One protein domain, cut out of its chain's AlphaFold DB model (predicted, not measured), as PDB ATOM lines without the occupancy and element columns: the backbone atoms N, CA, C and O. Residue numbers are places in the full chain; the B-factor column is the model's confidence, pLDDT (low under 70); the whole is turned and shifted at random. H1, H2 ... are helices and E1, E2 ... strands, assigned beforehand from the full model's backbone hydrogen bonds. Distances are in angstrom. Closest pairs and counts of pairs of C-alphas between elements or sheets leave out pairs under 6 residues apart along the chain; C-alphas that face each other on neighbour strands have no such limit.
ATOM      1  N   CYS A 122     166.320 167.559 216.019       95.00
ATOM      2  CA  CYS A 122     165.826 167.490 214.647       95.00
ATOM      3  C   CYS A 122     166.573 166.384 213.899       95.00
ATOM      4  O   CYS A 122     167.785 166.466 213.737       95.00
ATOM      5  N   THR A 123     165.842 165.402 213.380       95.44
ATOM      6  CA  THR A 123     166.400 164.268 212.622       95.44
ATOM      7  C   THR A 123     166.372 164.478 211.104       95.44
ATOM      8  O   THR A 123     166.776 163.613 210.334       95.44
ATOM      9  N   GLN A 124     165.902 165.639 210.637       96.88
ATOM     10  CA  GLN A 124     165.828 165.954 209.209       96.88
ATOM     11  C   GLN A 124     167.206 166.328 208.655       96.88
ATOM     12  O   GLN A 124     167.945 167.084 209.293       96.88
ATOM     13  N   ARG A 125     167.529 165.887 207.432       96.75
ATOM     14  CA  ARG A 125     168.785 166.261 206.759       96.75
ATOM     15  C   ARG A 125     168.887 167.768 206.545       96.75
ATOM     16  O   ARG A 125     167.909 168.460 206.244       96.75
ATOM     17  N   CYS A 126     170.100 168.289 206.670       97.06
ATOM     18  CA  CYS A 126     170.376 169.681 206.372       97.06
ATOM     19  C   CYS A 126     170.332 169.932 204.860       97.06
ATOM     20  O   CYS A 126     171.072 169.331 204.094       97.06
ATOM     21  N   THR A 127     169.509 170.888 204.432       96.25
ATOM     22  CA  THR A 127     169.389 171.283 203.016       96.25
ATOM     23  C   THR A 127     170.299 172.457 202.644       96.25
ATOM     24  O   THR A 127     170.127 173.060 201.589       96.25
ATOM     25  N   LYS A 128     171.216 172.862 203.534       97.06
ATOM     26  CA  LYS A 128     172.159 173.956 203.266       97.06
ATOM     27  C   LYS A 128     173.272 173.471 202.345       97.06
ATOM     28  O   LYS A 128     173.710 172.327 202.458       97.06
ATOM     29  N   LEU A 129     173.763 174.369 201.498       97.62
ATOM     30  CA  LEU A 129     174.953 174.129 200.691       97.62
ATOM     31  C   LEU A 129     176.204 174.530 201.478       97.62
ATOM     32  O   LEU A 129     176.232 175.574 202.137       97.62
ATOM     33  N   LEU A 130     177.230 173.688 201.424       97.25
ATOM     34  CA  LEU A 130     178.565 173.990 201.928       97.25
ATOM     35  C   LEU A 130     179.267 174.992 200.999       97.25
ATOM     36  O   LEU A 130     178.792 175.294 199.905       97.25
ATOM     37  N   LYS A 131     180.444 175.487 201.402       96.50
ATOM     38  CA  LYS A 131     181.238 176.432 200.589       96.50
ATOM     39  C   LYS A 131     181.598 175.884 199.202       96.50
ATOM     40  O   LYS A 131     181.763 176.665 198.276       96.50
ATOM     41  N   CYS A 132     181.709 174.563 199.066       97.12
ATOM     42  CA  CYS A 132     181.958 173.884 197.793       97.12
ATOM     43  C   CYS A 132     180.712 173.759 196.896       97.12
ATOM     44  O   CYS A 132     180.819 173.222 195.801       97.12
ATOM     45  N   GLY A 133     179.537 174.216 197.344       97.12
ATOM     46  CA  GLY A 133     178.281 174.153 196.591       97.12
ATOM     47  C   GLY A 133     177.488 172.853 196.757       97.12
ATOM     48  O   GLY A 133     176.333 172.805 196.350       97.12
ATOM     49  N   HIS A 134     178.049 171.823 197.393       97.31
ATOM     50  CA  HIS A 134     177.349 170.562 197.657       97.31
ATOM     51  C   HIS A 134     176.479 170.621 198.918       97.31
ATOM     52  O   HIS A 134     176.730 171.408 199.834       97.31
ATOM     53  N   VAL A 135     175.471 169.749 198.985       96.94
ATOM     54  CA  VAL A 135     174.562 169.636 200.133       96.94
ATOM     55  C   VAL A 135     175.313 169.151 201.379       96.94
ATOM     56  O   VAL A 135     176.180 168.281 201.313       96.94
ATOM     57  N   CYS A 136     174.984 169.742 202.526       97.81
ATOM     58  CA  CYS A 136     175.521 169.380 203.832       97.81
ATOM     59  C   CYS A 136     175.169 167.935 204.228       97.81
ATOM     60  O   CYS A 136     174.036 167.493 204.067       97.81
ATOM     61  N   VAL A 137     176.127 167.238 204.843       97.38
ATOM     62  CA  VAL A 137     176.001 165.837 205.295       97.38
ATOM     63  C   VAL A 137     175.439 165.674 206.715       97.38
ATOM     64  O   VAL A 137     175.356 164.561 207.213       97.38
ATOM     65  N   GLY A 138     175.100 166.770 207.399       97.69
ATOM     66  CA  GLY A 138     174.608 166.763 208.785       97.69
ATOM     67  C   GLY A 138     173.109 167.023 208.950       97.69
ATOM     68  O   GLY A 138     172.369 167.156 207.972       97.69
ATOM     69  N   PHE A 139     172.666 167.153 210.202       97.44
ATOM     70  CA  PHE A 139     171.272 167.434 210.561       97.44
ATOM     71  C   PHE A 139     170.880 168.911 210.429       97.44
ATOM     72  O   PHE A 139     171.696 169.833 210.496       97.44
ATOM     73  N   CYS A 140     169.587 169.156 210.232       96.62
ATOM     74  CA  CYS A 140     169.017 170.494 210.191       96.62
ATOM     75  C   CYS A 140     168.994 171.129 211.590       96.62
ATOM     76  O   CYS A 140     168.415 170.582 212.519       96.62
ATOM     77  N   GLY A 141     169.553 172.334 211.725       93.12
ATOM     78  CA  GLY A 141     169.627 173.052 213.006       93.12
ATOM     79  C   GLY A 141     170.950 172.844 213.740       93.12
ATOM     80  O   GLY A 141     171.363 173.723 214.495       93.12
ATOM     81  N   ASP A 142     171.662 171.766 213.427       94.94
ATOM     82  CA  ASP A 142     173.001 171.515 213.941       94.94
ATOM     83  C   ASP A 142     174.071 172.301 213.162       94.94
ATOM     84  O   ASP A 142     173.854 172.726 212.016       94.94
ATOM     85  N   PRO A 143     175.251 172.533 213.767       95.31
ATOM     86  CA  PRO A 143     176.404 173.062 213.052       95.31
ATOM     87  C   PRO A 143     176.764 172.159 211.868       95.31
ATOM     88  O   PRO A 143     177.064 170.980 212.051       95.31
ATOM     89  N   CYS A 144     176.773 172.721 210.659       96.81
ATOM     90  CA  CYS A 144     177.162 171.982 209.461       96.81
ATOM     91  C   CYS A 144     178.616 171.487 209.585       96.81
ATOM     92  O   CYS A 144     179.507 172.318 209.803       96.81
ATOM     93  N   PRO A 145     178.878 170.177 209.408       97.19
ATOM     94  CA  PRO A 145     180.237 169.670 209.280       97.19
ATOM     95  C   PRO A 145     180.969 170.357 208.116       97.19
ATOM     96  O   PRO A 145     180.355 170.611 207.077       97.19
ATOM     97  N   PRO A 146     182.268 170.675 208.258       96.00
ATOM     98  CA  PRO A 146     183.034 171.315 207.191       96.00
ATOM     99  C   PRO A 146     183.386 170.360 206.042       96.00
ATOM    100  O   PRO A 146     183.781 170.837 204.982       96.00
ATOM    101  N   LEU A 147     183.260 169.045 206.257       96.25
ATOM    102  CA  LEU A 147     183.561 168.007 205.273       96.25
ATOM    103  C   LEU A 147     182.373 167.766 204.340       96.25
ATOM    104  O   LEU A 147     181.215 167.770 204.765       96.25
ATOM    105  N   CYS A 148     182.675 167.523 203.070       96.56
ATOM    106  CA  CYS A 148     181.697 167.243 202.030       96.56
ATOM    107  C   CYS A 148     181.794 165.789 201.551       96.56
ATOM    108  O   CYS A 148     182.889 165.314 201.268       96.56
ATOM    109  N   ARG A 149     180.654 165.109 201.348       94.94
ATOM    110  CA  ARG A 149     180.626 163.750 200.773       94.94
ATOM    111  C   ARG A 149     181.328 163.669 199.415       94.94
ATOM    112  O   ARG A 149     181.986 162.681 199.146       94.94
ATOM    113  N   THR A 150     181.197 164.691 198.571       95.06
ATOM    114  CA  THR A 150     181.783 164.691 197.222       95.06
ATOM    115  C   THR A 150     183.245 165.131 197.222       95.06
ATOM    116  O   THR A 150     184.069 164.506 196.566       95.06
ATOM    117  N   CYS A 151     183.588 166.206 197.941       97.31
ATOM    118  CA  CYS A 151     184.948 166.765 197.912       97.31
ATOM    119  C   CYS A 151     185.918 166.064 198.872       97.31
ATOM    120  O   CYS A 151     187.111 166.023 198.599       97.31
ATOM    121  N   ASP A 152     185.414 165.541 199.989       96.56
ATOM    122  CA  ASP A 152     186.200 164.950 201.076       96.56
ATOM    123  C   ASP A 152     185.815 163.480 201.306       96.56
ATOM    124  O   ASP A 152     185.895 163.000 202.438       96.56
ATOM    125  N   TYR A 153     185.383 162.777 200.249       95.06
ATOM    126  CA  TYR A 153     184.846 161.412 200.319       95.06
ATOM    127  C   TYR A 153     185.726 160.494 201.174       95.06
ATOM    128  O   TYR A 153     185.256 159.984 202.182       95.06
ATOM    129  N   GLU A 154     187.019 160.393 200.849       95.19
ATOM    130  CA  GLU A 154     187.967 159.509 201.542       95.19
ATOM    131  C   GLU A 154     188.054 159.770 203.051       95.19
ATOM    132  O   GLU A 154     188.079 158.829 203.838       95.19
ATOM    133  N   LYS A 155     188.062 161.044 203.471       94.62
ATOM    134  CA  LYS A 155     188.124 161.420 204.895       94.62
ATOM    135  C   LYS A 155     186.810 161.153 205.613       94.62
ATOM    136  O   LYS A 155     186.798 160.897 206.812       94.62
ATOM    137  N   LEU A 156     185.697 161.317 204.905       93.69
ATOM    138  CA  LEU A 156     184.363 161.158 205.465       93.69
ATOM    139  C   LEU A 156     183.997 159.678 205.616       93.69
ATOM    140  O   LEU A 156     183.326 159.331 206.577       93.69
ATOM    141  N   THR A 157     184.454 158.833 204.685       92.56
ATOM    142  CA  THR A 157     184.242 157.379 204.673       92.56
ATOM    143  C   THR A 157     185.373 156.598 205.341       92.56
ATOM    144  O   THR A 157     185.406 155.373 205.237       92.56
ATOM    145  N   GLU A 158     186.328 157.278 205.983       93.88
ATOM    146  CA  GLU A 158     187.350 156.623 206.795       93.88
ATOM    147  C   GLU A 158     186.651 155.825 207.899       93.88
ATOM    148  O   GLU A 158     185.922 156.385 208.719       93.88
ATOM    149  N   ILE A 159     186.854 154.507 207.883       92.19
ATOM    150  CA  ILE A 159     186.159 153.587 208.780       92.19
ATOM    151  C   ILE A 159     186.556 153.913 210.217       92.19
ATOM    152  O   ILE A 159     187.723 153.778 210.593       92.19
ATOM    153  N   PHE A 160     185.570 154.302 211.020       94.12
ATOM    154  CA  PHE A 160     185.757 154.563 212.442       94.12
ATOM    155  C   PHE A 160     184.731 153.792 213.277       94.12
ATOM    156  O   PHE A 160     185.119 153.022 214.154       94.12
ATOM    157  N   PHE A 161     183.443 153.917 212.953       92.94
ATOM    158  CA  PHE A 161     182.357 153.122 213.532       92.94
ATOM    159  C   PHE A 161     181.834 152.017 212.607       92.94
ATOM    160  O   PHE A 161     181.164 151.107 213.082       92.94
ATOM    161  N   GLY A 162     182.150 152.067 211.309       91.50
ATOM    162  CA  GLY A 162     181.755 151.065 210.314       91.50
ATOM    163  C   GLY A 162     180.620 151.505 209.388       91.50
ATOM    164  O   GLY A 162     180.486 150.939 208.307       91.50
ATOM    165  N   ASN A 163     179.873 152.548 209.759       91.12
ATOM    166  CA  ASN A 163     178.713 153.040 209.002       91.12
ATOM    167  C   ASN A 163     179.050 154.264 208.132       91.12
ATOM    168  O   ASN A 163     178.218 154.747 207.370       91.12
ATOM    169  N   GLU A 164     180.278 154.792 208.210       93.62
ATOM    170  CA  GLU A 164     180.677 156.022 207.509       93.62
ATOM    171  C   GLU A 164     180.521 155.935 205.976       93.62
ATOM    172  O   GLU A 164     180.297 156.946 205.297       93.62
ATOM    173  N   GLY A 165     180.650 154.727 205.423       90.38
ATOM    174  CA  GLY A 165     180.581 154.450 203.988       90.38
ATOM    175  C   GLY A 165     179.168 154.413 203.397       90.38
ATOM    176  O   GLY A 165     179.042 154.444 202.176       90.38
ATOM    177  N   GLU A 166     178.116 154.365 204.218       92.75
ATOM    178  CA  GLU A 166     176.734 154.284 203.729       92.75
ATOM    179  C   GLU A 166     176.335 155.579 203.011       92.75
ATOM    180  O   GLU A 166     176.677 156.679 203.459       92.75
ATOM    181  N   GLU A 167     175.609 155.479 201.890       88.00
ATOM    182  CA  GLU A 167     175.236 156.641 201.063       88.00
ATOM    183  C   GLU A 167     174.403 157.659 201.849       88.00
ATOM    184  O   GLU A 167     174.552 158.878 201.697       88.00
ATOM    185  N   ASP A 168     173.565 157.155 202.747       90.06
ATOM    186  CA  ASP A 168     172.665 157.920 203.578       90.06
ATOM    187  C   ASP A 168     173.255 158.217 204.973       90.06
ATOM    188  O   ASP A 168     172.598 158.900 205.757       90.06
ATOM    189  N   ALA A 169     174.514 157.874 205.267       95.31
ATOM    190  CA  ALA A 169     175.132 158.247 206.541       95.31
ATOM    191  C   ALA A 169     175.076 159.769 206.788       95.31
ATOM    192  O   ALA A 169     175.293 160.592 205.883       95.31
ATOM    193  N   VAL A 170     174.751 160.141 208.029       97.06
ATOM    194  CA  VAL A 170     174.620 161.528 208.491       97.06
ATOM    195  C   VAL A 170     175.707 161.807 209.516       97.06
ATOM    196  O   VAL A 170     176.024 160.970 210.354       97.06
ATOM    197  N   PHE A 171     176.296 162.998 209.459       97.62
ATOM    198  CA  PHE A 171     177.471 163.335 210.256       97.62
ATOM    199  C   PHE A 171     177.216 164.519 211.181       97.62
ATOM    200  O   PHE A 171     176.547 165.492 210.824       97.62
ATOM    201  N   VAL A 172     177.824 164.473 212.361       97.38
ATOM    202  CA  VAL A 172     177.744 165.525 213.375       97.38
ATOM    203  C   VAL A 172     179.123 166.106 213.667       97.38
ATOM    204  O   VAL A 172     180.131 165.401 213.672       97.38
ATOM    205  N   LEU A 173     179.170 167.420 213.904       97.38
ATOM    206  CA  LEU A 173     180.387 168.143 214.265       97.38
ATOM    207  C   LEU A 173     180.430 168.393 215.773       97.38
ATOM    208  O   LEU A 173     179.655 169.190 216.308       97.38
ATOM    209  N   LEU A 174     181.409 167.802 216.452       95.88
ATOM    210  CA  LEU A 174     181.681 168.095 217.854       95.88
ATOM    211  C   LEU A 174     182.451 169.414 217.965       95.88
ATOM    212  O   LEU A 174     183.660 169.459 217.765       95.88
ATOM    213  N   LYS A 175     181.763 170.514 218.297       92.62
ATOM    214  CA  LYS A 175     182.346 171.874 218.273       92.62
ATOM    215  C   LYS A 175     183.574 172.069 219.172       92.62
ATOM    216  O   LYS A 175     184.352 172.985 218.919       92.62
ATOM    217  N   ASP A 176     183.715 171.273 220.229       90.12
ATOM    218  CA  ASP A 176     184.790 171.443 221.212       90.12
ATOM    219  C   ASP A 176     186.136 170.905 220.710       90.12
ATOM    220  O   ASP A 176     187.162 171.533 220.962       90.12
ATOM    221  N   CYS A 177     186.137 169.785 219.977       94.12
ATOM    222  CA  CYS A 177     187.343 169.179 219.397       94.12
ATOM    223  C   CYS A 177     187.442 169.335 217.871       94.12
ATOM    224  O   CYS A 177     188.513 169.146 217.310       94.12
ATOM    225  N   GLY A 178     186.348 169.687 217.191       95.75
ATOM    226  CA  GLY A 178     186.284 169.810 215.735       95.75
ATOM    227  C   GLY A 178     186.143 168.481 214.988       95.75
ATOM    228  O   GLY A 178     186.140 168.481 213.759       95.75
ATOM    229  N   HIS A 179     186.014 167.357 215.697       96.69
ATOM    230  CA  HIS A 179     185.845 166.051 215.068       96.69
ATOM    231  C   HIS A 179     184.464 165.907 214.422       96.69
ATOM    232  O   HIS A 179     183.442 166.287 215.001       96.69
ATOM    233  N   VAL A 180     184.465 165.332 213.221       97.31
ATOM    234  CA  VAL A 180     183.274 164.928 212.472       97.31
ATOM    235  C   VAL A 180     183.137 163.416 212.598       97.31
ATOM    236  O   VAL A 180     184.111 162.688 212.371       97.31
ATOM    237  N   LEU A 181     181.953 162.975 213.012       97.12
ATOM    238  CA  LEU A 181     181.632 161.582 213.308       97.12
ATOM    239  C   LEU A 181     180.277 161.225 212.707       97.12
ATOM    240  O   LEU A 181     179.397 162.085 212.626       97.12
ATOM    241  N   GLU A 182     180.122 159.969 212.300       97.31
ATOM    242  CA  GLU A 182     178.832 159.435 211.876       97.31
ATOM    243  C   GLU A 182     177.876 159.370 213.081       97.31
ATOM    244  O   GLU A 182     178.269 159.062 214.210       97.31
ATOM    245  N   SER A 183     176.629 159.767 212.843       96.50
ATOM    246  CA  SER A 183     175.596 159.969 213.850       96.50
ATOM    247  C   SER A 183     175.195 158.708 214.616       96.50
ATOM    248  O   SER A 183     175.155 158.754 215.845       96.50
ATOM    249  N   THR A 184     174.929 157.596 213.929       95.56
ATOM    250  CA  THR A 184     174.460 156.347 214.545       95.56
ATOM    251  C   THR A 184     175.563 155.676 215.361       95.56
ATOM    252  O   THR A 184     175.329 155.233 216.485       95.56
ATOM    253  N   GLY A 185     176.799 155.687 214.856       95.00
ATOM    254  CA  GLY A 185     177.978 155.219 215.574       95.00
ATOM    255  C   GLY A 185     178.248 156.052 216.825       95.00
ATOM    256  O   GLY A 185     178.499 155.501 217.900       95.00
ATOM    257  N   LEU A 186     178.105 157.382 216.734       95.31
ATOM    258  CA  LEU A 186     178.220 158.250 217.904       95.31
ATOM    259  C   LEU A 186     177.107 157.993 218.928       95.31
ATOM    260  O   LEU A 186     177.377 157.997 220.128       95.31
ATOM    261  N   GLU A 187     175.869 157.778 218.486       94.19
ATOM    262  CA  GLU A 187     174.754 157.452 219.377       94.19
ATOM    263  C   GLU A 187     174.995 156.129 220.114       94.19
ATOM    264  O   GLU A 187     174.818 156.063 221.332       94.19
ATOM    265  N   SER A 188     175.488 155.104 219.414       94.19
ATOM    266  CA  SER A 188     175.900 153.837 220.028       94.19
ATOM    267  C   SER A 188     176.984 154.060 221.091       94.19
ATOM    268  O   SER A 188     176.799 153.694 222.252       94.19
ATOM    269  N   TRP A 189     178.056 154.787 220.746       93.38
ATOM    270  CA  TRP A 189     179.138 155.140 221.676       93.38
ATOM    271  C   TRP A 189     178.640 155.856 222.941       93.38
ATOM    272  O   TRP A 189     179.132 155.614 224.051       93.38
ATOM    273  N   MET A 190     177.661 156.751 222.800       91.06
ATOM    274  CA  MET A 190     177.081 157.476 223.931       91.06
ATOM    275  C   MET A 190     176.273 156.557 224.855       91.06
ATOM    276  O   MET A 190     176.331 156.743 226.073       91.06
ATOM    277  N   ASN A 191     175.585 155.557 224.297       90.75
ATOM    278  CA  ASN A 191     174.735 154.618 225.032       90.75
ATOM    279  C   ASN A 191     175.484 153.400 225.603       90.75
ATOM    280  O   ASN A 191     174.945 152.703 226.462       90.75
ATOM    281  N   GLU A 192     176.727 153.146 225.186       89.06
ATOM    282  CA  GLU A 192     177.554 152.080 225.758       89.06
ATOM    283  C   GLU A 192     177.733 152.241 227.277       89.06
ATOM    284  O   GLU A 192     178.233 153.266 227.762       89.06
ATOM    285  N   ALA A 193     177.387 151.197 228.032       78.06
ATOM    286  CA  ALA A 193     177.571 151.160 229.477       78.06
ATOM    287  C   ALA A 193     179.064 151.144 229.849       78.06
ATOM    288  O   ALA A 193     179.872 150.445 229.239       78.06
TER     289      ALA A 193
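AT A GLANCE: This is residues 122 to 193 of the 204 residues of an uncharacterized protein of Dendroctonus ponderosae (UniProt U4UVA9). This domain has little regular structure: looping residues 122 to 152 fill one end, a small hairpin of E1 and E2 lies near the middle, and H2 leads from it towards the other end. The printed part has 72 residues, with H1, E1, E2 and H2 in that order, an antiparallel sheet E1 - E2, and mixed class, only 19 residues being in named elements. It is compact, with a radius of gyration of the C-alphas of 11.7 A, and elongated, spanning 40 by 25 by 23 A.

HOW THE PARTS SIT: H1, residues 153 to 156, is only just apart from E2, residues 180 to 182, at 8.0 A. E1, residues 171 to 173, forms an antiparallel hairpin with E2 at 149 degrees; N 172 and O 181 are within hydrogen-bond range at 2.9 A. The closest C-alphas of E1 and H2, residues 183 to 191, are those of Phe 171 and Ser 183, 5.3 A apart. H1 and H2 are apart. In H2 every O i to N i+4 pair is within hydrogen-bond range; H1 is too short for one.

IN THESE COORDINATES: H1, 5.2 A long, begins at C-alpha 153 (184.846, 161.412, 200.319). E1 measures 6.9 A and E2 7.1 A. H2, 12.4 A, ends at C-alpha 191 (174.735, 154.618, 225.032).

THE WHOLE: The farthest C-alphas, of Gly 133 and Ala 193, are 40.1 A apart. The printed part has no cut; the link H1 to E1 is long, with 14 residues. No printed residue is under 70 in pLDDT.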